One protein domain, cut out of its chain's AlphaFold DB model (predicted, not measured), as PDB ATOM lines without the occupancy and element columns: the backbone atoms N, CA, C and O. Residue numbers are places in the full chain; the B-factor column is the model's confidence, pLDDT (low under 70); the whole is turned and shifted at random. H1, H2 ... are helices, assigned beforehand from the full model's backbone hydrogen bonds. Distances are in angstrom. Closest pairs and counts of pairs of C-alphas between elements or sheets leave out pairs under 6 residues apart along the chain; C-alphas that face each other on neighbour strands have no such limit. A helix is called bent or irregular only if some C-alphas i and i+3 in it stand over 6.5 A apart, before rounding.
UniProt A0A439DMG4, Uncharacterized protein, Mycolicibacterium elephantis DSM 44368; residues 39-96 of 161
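What this domain is: This is residues 39 to 96 of the 161 residues of an uncharacterized protein of Mycolicibacterium elephantis DSM 44368 (UniProt A0A439DMG4). Two helices, H1 then H2, form an open loop in which the chain folds back after H1 and H2 stays apart from it; the long tail after H2 returns to H1 and wraps partly round it. Residues 64 to 70, of which 65 to 70 belong to H2, stick out at the far end. The printed part has 58 residues, with two named helices and no named strand; the class is all helix, though under half of the residues, 26, are in named elements. It is only just loose, close to compact, with a radius of gyration of the C-alphas of 12.8 A and spans of 35 by 28 by 19 A.

Where its parts are: H1 is residues 45 to 58, 19.8 A long, beginning at C-alpha 45 (362.959, 523.819, 864.003). H2 is residues 65 to 76, 17.5 A long, ending at C-alpha 76 (347.147, 511.969, 857.659); it is irregular, with C-alphas 66 and 69 7.3 A apart.

How they stand to each other: H1 and H2 are apart, joined by a short link of 6 residues. Every O i to N i+4 pair is within hydrogen-bond range in H1, and 6 of 8 in H2.

The domain as a whole: The farthest C-alphas, of Leu 41 and Pro 65, are 35.7 A apart. The printed part has no cut. Residues 77 to 96 hold no named element. Mean pLDDT of the printed part is 74.4; residues 39 to 43 and 93 to 96 are under 70.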
ATOM      1  N   SER A  39     358.394 527.183 871.082       46.44
ATOM      2  CA  SER A  39     357.475 526.387 870.251       46.44
ATOM      3  C   SER A  39     356.374 527.222 869.584       46.44
ATOM      4  O   SER A  39     355.544 526.663 868.877       46.44
ATOM      5  N   ASP A  40     356.345 528.533 869.835       45.94
ATOM      6  CA  ASP A  40     355.279 529.436 869.384       45.94
ATOM      7  C   ASP A  40     355.420 529.861 867.907       45.94
ATOM      8  O   ASP A  40     354.492 530.445 867.353       45.94
ATOM      9  N   LEU A  41     356.558 529.579 867.259       52.81
ATOM     10  CA  LEU A  41     356.727 529.796 865.820       52.81
ATOM     11  C   LEU A  41     356.273 528.555 865.058       52.81
ATOM     12  O   LEU A  41     356.987 527.548 865.033       52.81
ATOM     13  N   GLU A  42     355.109 528.661 864.416       56.69
ATOM     14  CA  GLU A  42     354.618 527.638 863.498       56.69
ATOM     15  C   GLU A  42     355.678 527.313 862.435       56.69
ATOM     16  O   GLU A  42     356.196 528.194 861.749       56.69
ATOM     17  N   GLY A  43     356.045 526.035 862.336       59.38
ATOM     18  CA  GLY A  43     357.062 525.549 861.406       59.38
ATOM     19  C   GLY A  43     358.510 525.761 861.860       59.38
ATOM     20  O   GLY A  43     359.421 525.438 861.101       59.38
ATOM     21  N   GLY A  44     358.758 526.255 863.077       70.50
ATOM     22  CA  GLY A  44     360.109 526.392 863.623       70.50
ATOM     23  C   GLY A  44     360.807 525.045 863.854       70.50
ATOM     24  O   GLY A  44     360.157 524.023 864.075       70.50
ATOM     25  N   ILE A  45     362.147 525.043 863.865       76.94
ATOM     26  CA  ILE A  45     362.959 523.819 864.003       76.94
ATOM     27  C   ILE A  45     362.559 522.977 865.221       76.94
ATOM     28  O   ILE A  45     362.396 521.770 865.105       76.94
ATOM     29  N   VAL A  46     362.296 523.616 866.365       75.81
ATOM     30  CA  VAL A  46     361.872 522.937 867.598       75.81
ATOM     31  C   VAL A  46     360.534 522.219 867.414       75.81
ATOM     32  O   VAL A  46     360.391 521.072 867.833       75.81
ATOM     33  N   GLN A  47     359.558 522.859 866.766       71.75
ATOM     34  CA  GLN A  47     358.268 522.232 866.490       71.75
ATOM     35  C   GLN A  47     358.417 521.061 865.516       71.75
ATOM     36  O   GLN A  47     357.836 520.005 865.757       71.75
ATOM     37  N   GLN A  48     359.220 521.219 864.461       76.31
ATOM     38  CA  GLN A  48     359.480 520.150 863.496       76.31
ATOM     39  C   GLN A  48     360.177 518.951 864.153       76.31
ATOM     40  O   GLN A  48     359.772 517.811 863.939       76.31
ATOM     41  N   THR A  49     361.162 519.196 865.023       80.38
ATOM     42  CA  THR A  49     361.812 518.152 865.826       80.38
ATOM     43  C   THR A  49     360.796 517.433 866.713       80.38
ATOM     44  O   THR A  49     360.736 516.208 866.693       80.38
ATOM     45  N   LEU A  50     359.944 518.155 867.449       78.56
ATOM     46  CA  LEU A  50     358.918 517.536 868.298       78.56
ATOM     47  C   LEU A  50     357.900 516.714 867.494       78.56
ATOM     48  O   LEU A  50     357.485 515.644 867.947       78.56
ATOM     49  N   GLN A  51     357.508 517.180 866.307       77.88
ATOM     50  CA  GLN A  51     356.634 516.440 865.393       77.88
ATOM     51  C   GLN A  51     357.292 515.140 864.917       77.88
ATOM     52  O   GLN A  51     356.647 514.091 864.969       77.88
ATOM     53  N   ALA A  52     358.568 515.194 864.523       82.06
ATOM     54  CA  ALA A  52     359.340 514.034 864.081       82.06
ATOM     55  C   ALA A  52     359.499 512.988 865.196       82.06
ATOM     56  O   ALA A  52     359.172 511.819 864.994       82.06
ATOM     57  N   VAL A  53     359.872 513.428 866.403       82.38
ATOM     58  CA  VAL A  53     359.965 512.572 867.598       82.38
ATOM     59  C   VAL A  53     358.608 511.927 867.899       82.38
ATOM     60  O   VAL A  53     358.511 510.720 868.103       82.38
ATOM     61  N   SER A  54     357.531 512.717 867.885       80.06
ATOM     62  CA  SER A  54     356.177 512.216 868.156       80.06
ATOM     63  C   SER A  54     355.731 511.176 867.132       80.06
ATOM     64  O   SER A  54     355.062 510.213 867.494       80.06
ATOM     65  N   ARG A  55     356.085 511.362 865.856       80.06
ATOM     66  CA  ARG A  55     355.792 510.393 864.800       80.06
ATOM     67  C   ARG A  55     356.520 509.079 865.055       80.06
ATOM     68  O   ARG A  55     355.845 508.068 865.193       80.06
ATOM     69  N   GLN A  56     357.835 509.117 865.262       79.75
ATOM     70  CA  GLN A  56     358.639 507.919 865.528       79.75
ATOM     71  C   GLN A  56     358.158 507.124 866.757       79.75
ATOM     72  O   GLN A  56     358.194 505.898 866.752       79.75
ATOM     73  N   ILE A  57     357.680 507.801 867.808       79.38
ATOM     74  CA  ILE A  57     357.217 507.123 869.028       79.38
ATOM     75  C   ILE A  57     355.800 506.558 868.867       79.38
ATOM     76  O   ILE A  57     355.527 505.461 869.356       79.38
ATOM     77  N   TYR A  58     354.882 507.306 868.241       78.38
ATOM     78  CA  TYR A  58     353.442 507.057 868.374       78.38
ATOM     79  C   TYR A  58     352.717 506.609 867.097       78.38
ATOM     80  O   TYR A  58     351.587 506.138 867.223       78.38
ATOM     81  N   SER A  59     353.282 506.755 865.891       75.50
ATOM     82  CA  SER A  59     352.525 506.479 864.652       75.50
ATOM     83  C   SER A  59     352.256 505.001 864.400       75.50
ATOM     84  O   SER A  59     351.230 504.666 863.823       75.50
ATOM     85  N   GLU A  60     353.152 504.130 864.853       75.50
ATOM     86  CA  GLU A  60     353.090 502.679 864.618       75.50
ATOM     87  C   GLU A  60     352.625 501.892 865.846       75.50
ATOM     88  O   GLU A  60     352.655 500.663 865.870       75.50
ATOM     89  N   GLN A  61     352.210 502.592 866.900       78.62
ATOM     90  CA  GLN A  61     351.741 501.929 868.105       78.62
ATOM     91  C   GLN A  61     350.416 501.175 867.803       78.62
ATOM     92  O   GLN A  61     349.606 501.647 866.999       78.62
ATOM     93  N   PRO A  62     350.146 500.031 868.468       73.69
ATOM     94  CA  PRO A  62     348.956 499.201 868.239       73.69
ATOM     95  C   PRO A  62     347.646 499.827 868.749       73.69
ATOM     96  O   PRO A  62     347.463 500.043 869.952       73.69
ATOM     97  N   VAL A  63     346.717 500.114 867.834       75.06
ATOM     98  CA  VAL A  63     345.434 500.778 868.122       75.06
ATOM     99  C   VAL A  63     344.323 499.753 868.332       75.06
ATOM    100  O   VAL A  63     344.349 498.678 867.744       75.06
ATOM    101  N   SER A  64     343.305 500.083 869.131       77.12
ATOM    102  CA  SER A  64     342.073 499.287 869.151       77.12
ATOM    103  C   SER A  64     341.428 499.280 867.751       77.12
ATOM    104  O   SER A  64     341.278 500.366 867.185       77.12
ATOM    105  N   PRO A  65     340.952 498.132 867.227       77.19
ATOM    106  CA  PRO A  65     340.478 498.021 865.840       77.19
ATOM    107  C   PRO A  65     339.402 499.040 865.440       77.19
ATOM    108  O   PRO A  65     339.434 499.611 864.353       77.19
ATOM    109  N   HIS A  66     338.472 499.348 866.348       75.81
ATOM    110  CA  HIS A  66     337.401 500.322 866.099       75.81
ATOM    111  C   HIS A  66     337.897 501.776 865.961       75.81
ATOM    112  O   HIS A  66     337.169 502.623 865.450       75.81
ATOM    113  N   LEU A  67     339.126 502.079 866.395       73.81
ATOM    114  CA  LEU A  67     339.741 503.406 866.306       73.81
ATOM    115  C   LEU A  67     340.767 503.522 865.180       73.81
ATOM    116  O   LEU A  67     341.185 504.638 864.885       73.81
ATOM    117  N   GLU A  68     341.169 502.423 864.537       77.00
ATOM    118  CA  GLU A  68     342.231 502.424 863.519       77.00
ATOM    119  C   GLU A  68     341.963 503.435 862.406       77.00
ATOM    120  O   GLU A  68     342.831 504.243 862.077       77.00
ATOM    121  N   LYS A  69     340.734 503.458 861.876       78.44
ATOM    122  CA  LYS A  69     340.344 504.395 860.815       78.44
ATOM    123  C   LYS A  69     340.450 505.852 861.271       78.44
ATOM    124  O   LYS A  69     340.981 506.685 860.543       78.44
ATOM    125  N   LEU A  70     339.971 506.147 862.481       76.19
ATOM    126  CA  LEU A  70     340.001 507.492 863.056       76.19
ATOM    127  C   LEU A  70     341.439 507.948 863.332       76.19
ATOM    128  O   LEU A  70     341.791 509.093 863.064       76.19
ATOM    129  N   VAL A  71     342.270 507.053 863.868       77.81
ATOM    130  CA  VAL A  71     343.671 507.339 864.185       77.81
ATOM    131  C   VAL A  71     344.486 507.517 862.909       77.81
ATOM    132  O   VAL A  71     345.239 508.482 862.822       77.81
ATOM    133  N   SER A  72     344.301 506.658 861.906       80.06
ATOM    134  CA  SER A  72     344.951 506.785 860.595       80.06
ATOM    135  C   SER A  72     344.622 508.121 859.928       80.06
ATOM    136  O   SER A  72     345.517 508.848 859.501       80.06
ATOM    137  N   GLU A  73     343.346 508.511 859.937       79.56
ATOM    138  CA  GLU A  73     342.932 509.810 859.416       79.56
ATOM    139  C   GLU A  73     343.510 510.979 860.224       79.56
ATOM    140  O   GLU A  73     343.972 511.966 859.666       79.56
ATOM    141  N   ALA A  74     343.552 510.872 861.549       76.25
ATOM    142  CA  ALA A  74     344.187 511.887 862.379       76.25
ATOM    143  C   ALA A  74     345.688 512.058 862.067       76.25
ATOM    144  O   ALA A  74     346.195 513.180 862.090       76.25
ATOM    145  N   TRP A  75     346.403 510.968 861.766       79.94
ATOM    146  CA  TRP A  75     347.804 511.026 861.342       79.94
ATOM    147  C   TRP A  75     347.979 511.654 859.957       79.94
ATOM    148  O   TRP A  75     348.954 512.379 859.765       79.94
ATOM    149  N   SER A  76     347.051 511.427 859.021       81.56
ATOM    150  CA  SER A  76     347.147 511.969 857.659       81.56
ATOM    151  C   SER A  76     346.906 513.480 857.574       81.56
ATOM    152  O   SER A  76     347.379 514.122 856.641       81.56
ATOM    153  N   LEU A  77     346.214 514.064 858.556       77.38
ATOM    154  CA  LEU A  77     345.972 515.510 858.637       77.38
ATOM    155  C   LEU A  77     347.183 516.314 859.124       77.38
ATOM    156  O   LEU A  77     347.161 517.545 859.091       77.38
ATOM    157  N   LEU A  78     348.217 515.644 859.628       75.19
ATOM    158  CA  LEU A  78     349.391 516.310 860.169       75.19
ATOM    159  C   LEU A  78     350.468 516.441 859.096       75.19
ATOM    160  O   LEU A  78     350.740 515.465 858.394       75.19
ATOM    161  N   PRO A  79     351.117 517.614 858.993       76.19
ATOM    162  CA  PRO A  79     352.188 517.807 858.033       76.19
ATOM    163  C   PRO A  79     353.326 516.828 858.316       76.19
ATOM    164  O   PRO A  79     353.586 516.474 859.475       76.19
ATOM    165  N   GLU A  80     354.017 516.405 857.259       80.75
ATOM    166  CA  GLU A  80     355.246 515.657 857.462       80.75
ATOM    167  C   GLU A  80     356.361 516.576 857.962       80.75
ATOM    168  O   GLU A  80     356.550 517.670 857.420       80.75
ATOM    169  N   PRO A  81     357.094 516.170 859.012       78.62
ATOM    170  CA  PRO A  81     358.187 516.966 859.521       78.62
ATOM    171  C   PRO A  81     359.327 516.958 858.500       78.62
ATOM    172  O   PRO A  81     359.756 515.905 858.034       78.62
ATOM    173  N   ALA A  82     359.859 518.138 858.179       80.69
ATOM    174  CA  ALA A  82     361.004 518.264 857.274       80.69
ATOM    175  C   ALA A  82     362.332 517.806 857.915       80.69
ATOM    176  O   ALA A  82     363.343 517.671 857.229       80.69
ATOM    177  N   VAL A  83     362.331 517.570 859.231       81.06
ATOM    178  CA  VAL A  83     363.482 517.085 859.998       81.06
ATOM    179  C   VAL A  83     363.336 515.591 860.240       81.06
ATOM    180  O   VAL A  83     362.311 515.134 860.746       81.06
ATOM    181  N   SER A  84     364.398 514.844 859.950       81.31
ATOM    182  CA  SER A  84     364.552 513.474 860.427       81.31
ATOM    183  C   SER A  84     365.264 513.487 861.777       81.31
ATOM    184  O   SER A  84     366.258 514.190 861.962       81.31
ATOM    185  N   VAL A  85     364.730 512.728 862.726       79.62
ATOM    186  CA  VAL A  85     365.337 512.495 864.036       79.62
ATOM    187  C   VAL A  85     365.520 510.999 864.202       79.62
ATOM    188  O   VAL A  85     364.654 510.225 863.800       79.62
ATOM    189  N   ASP A  86     366.637 510.607 864.798       81.31
ATOM    190  CA  ASP A  86     366.861 509.234 865.224       81.31
ATOM    191  C   ASP A  86     366.780 509.184 866.747       81.31
ATOM    192  O   ASP A  86     367.706 509.584 867.460       81.31
ATOM    193  N   VAL A  87     365.608 508.808 867.254       75.88
ATOM    194  CA  VAL A  87     365.355 508.708 868.687       75.88
ATOM    195  C   VAL A  87     365.496 507.263 869.129       75.88
ATOM    196  O   VAL A  87     364.719 506.396 868.735       75.88
ATOM    197  N   ASP A  88     366.425 507.024 870.051       79.00
ATOM    198  CA  ASP A  88     366.475 505.770 870.790       79.00
ATOM    199  C   ASP A  88     365.296 505.697 871.770       79.00
ATOM    200  O   ASP A  88     365.346 506.183 872.906       79.00
ATOM    201  N   VAL A  89     364.216 505.073 871.305       70.50
ATOM    202  CA  VAL A  89     362.962 504.891 872.043       70.50
ATOM    203  C   VAL A  89     363.179 504.167 873.380       70.50
ATOM    204  O   VAL A  89     362.437 504.403 874.333       70.50
ATOM    205  N   SER A  90     364.222 503.335 873.502       70.88
ATOM    206  CA  SER A  90     364.528 502.604 874.739       70.88
ATOM    207  C   SER A  90     365.015 503.508 875.877       70.88
ATOM    208  O   SER A  90     364.895 503.151 877.050       70.88
ATOM    209  N   ARG A  91     365.525 504.699 875.542       74.88
ATOM    210  CA  ARG A  91     366.068 505.680 876.492       74.88
ATOM    211  C   ARG A  91     365.072 506.777 876.856       74.88
ATOM    212  O   ARG A  91     365.415 507.686 877.615       74.88
ATOM    213  N   LEU A  92     363.853 506.713 876.324       70.88
ATOM    214  CA  LEU A  92     362.810 507.681 876.618       70.88
ATOM    215  C   LEU A  92     362.100 507.358 877.931       70.88
ATOM    216  O   LEU A  92     361.791 506.209 878.243       70.88
ATOM    217  N   ASN A  93     361.773 508.413 878.675       65.88
ATOM    218  CA  ASN A  93     360.831 508.305 879.779       65.88
ATOM    219  C   ASN A  93     359.414 508.189 879.217       65.88
ATOM    220  O   ASN A  93     358.955 509.054 878.470       65.88
ATOM    221  N   TRP A  94     358.715 507.127 879.604       63.75
ATOM    222  CA  TRP A  94     357.359 506.874 879.142       63.75
ATOM    223  C   TRP A  94     356.346 507.661 879.958       63.75
ATOM    224  O   TRP A  94     356.299 507.586 881.186       63.75
ATOM    225  N   PHE A  95     355.488 508.388 879.253       63.44
ATOM    226  CA  PHE A  95     354.289 508.946 879.845       63.44
ATOM    227  C   PHE A  95     353.215 507.856 879.926       63.44
ATOM    228  O   PHE A  95     352.765 507.350 878.898       63.44
ATOM    229  N   VAL A  96     352.780 507.517 881.140       67.12
ATOM    230  CA  VAL A  96     351.628 506.632 881.347       67.12
ATOM    231  C   VAL A  96     350.377 507.492 881.453       67.12
ATOM    232  O   VAL A  96     350.214 508.273 882.395       67.12
TER     233      VAL A  96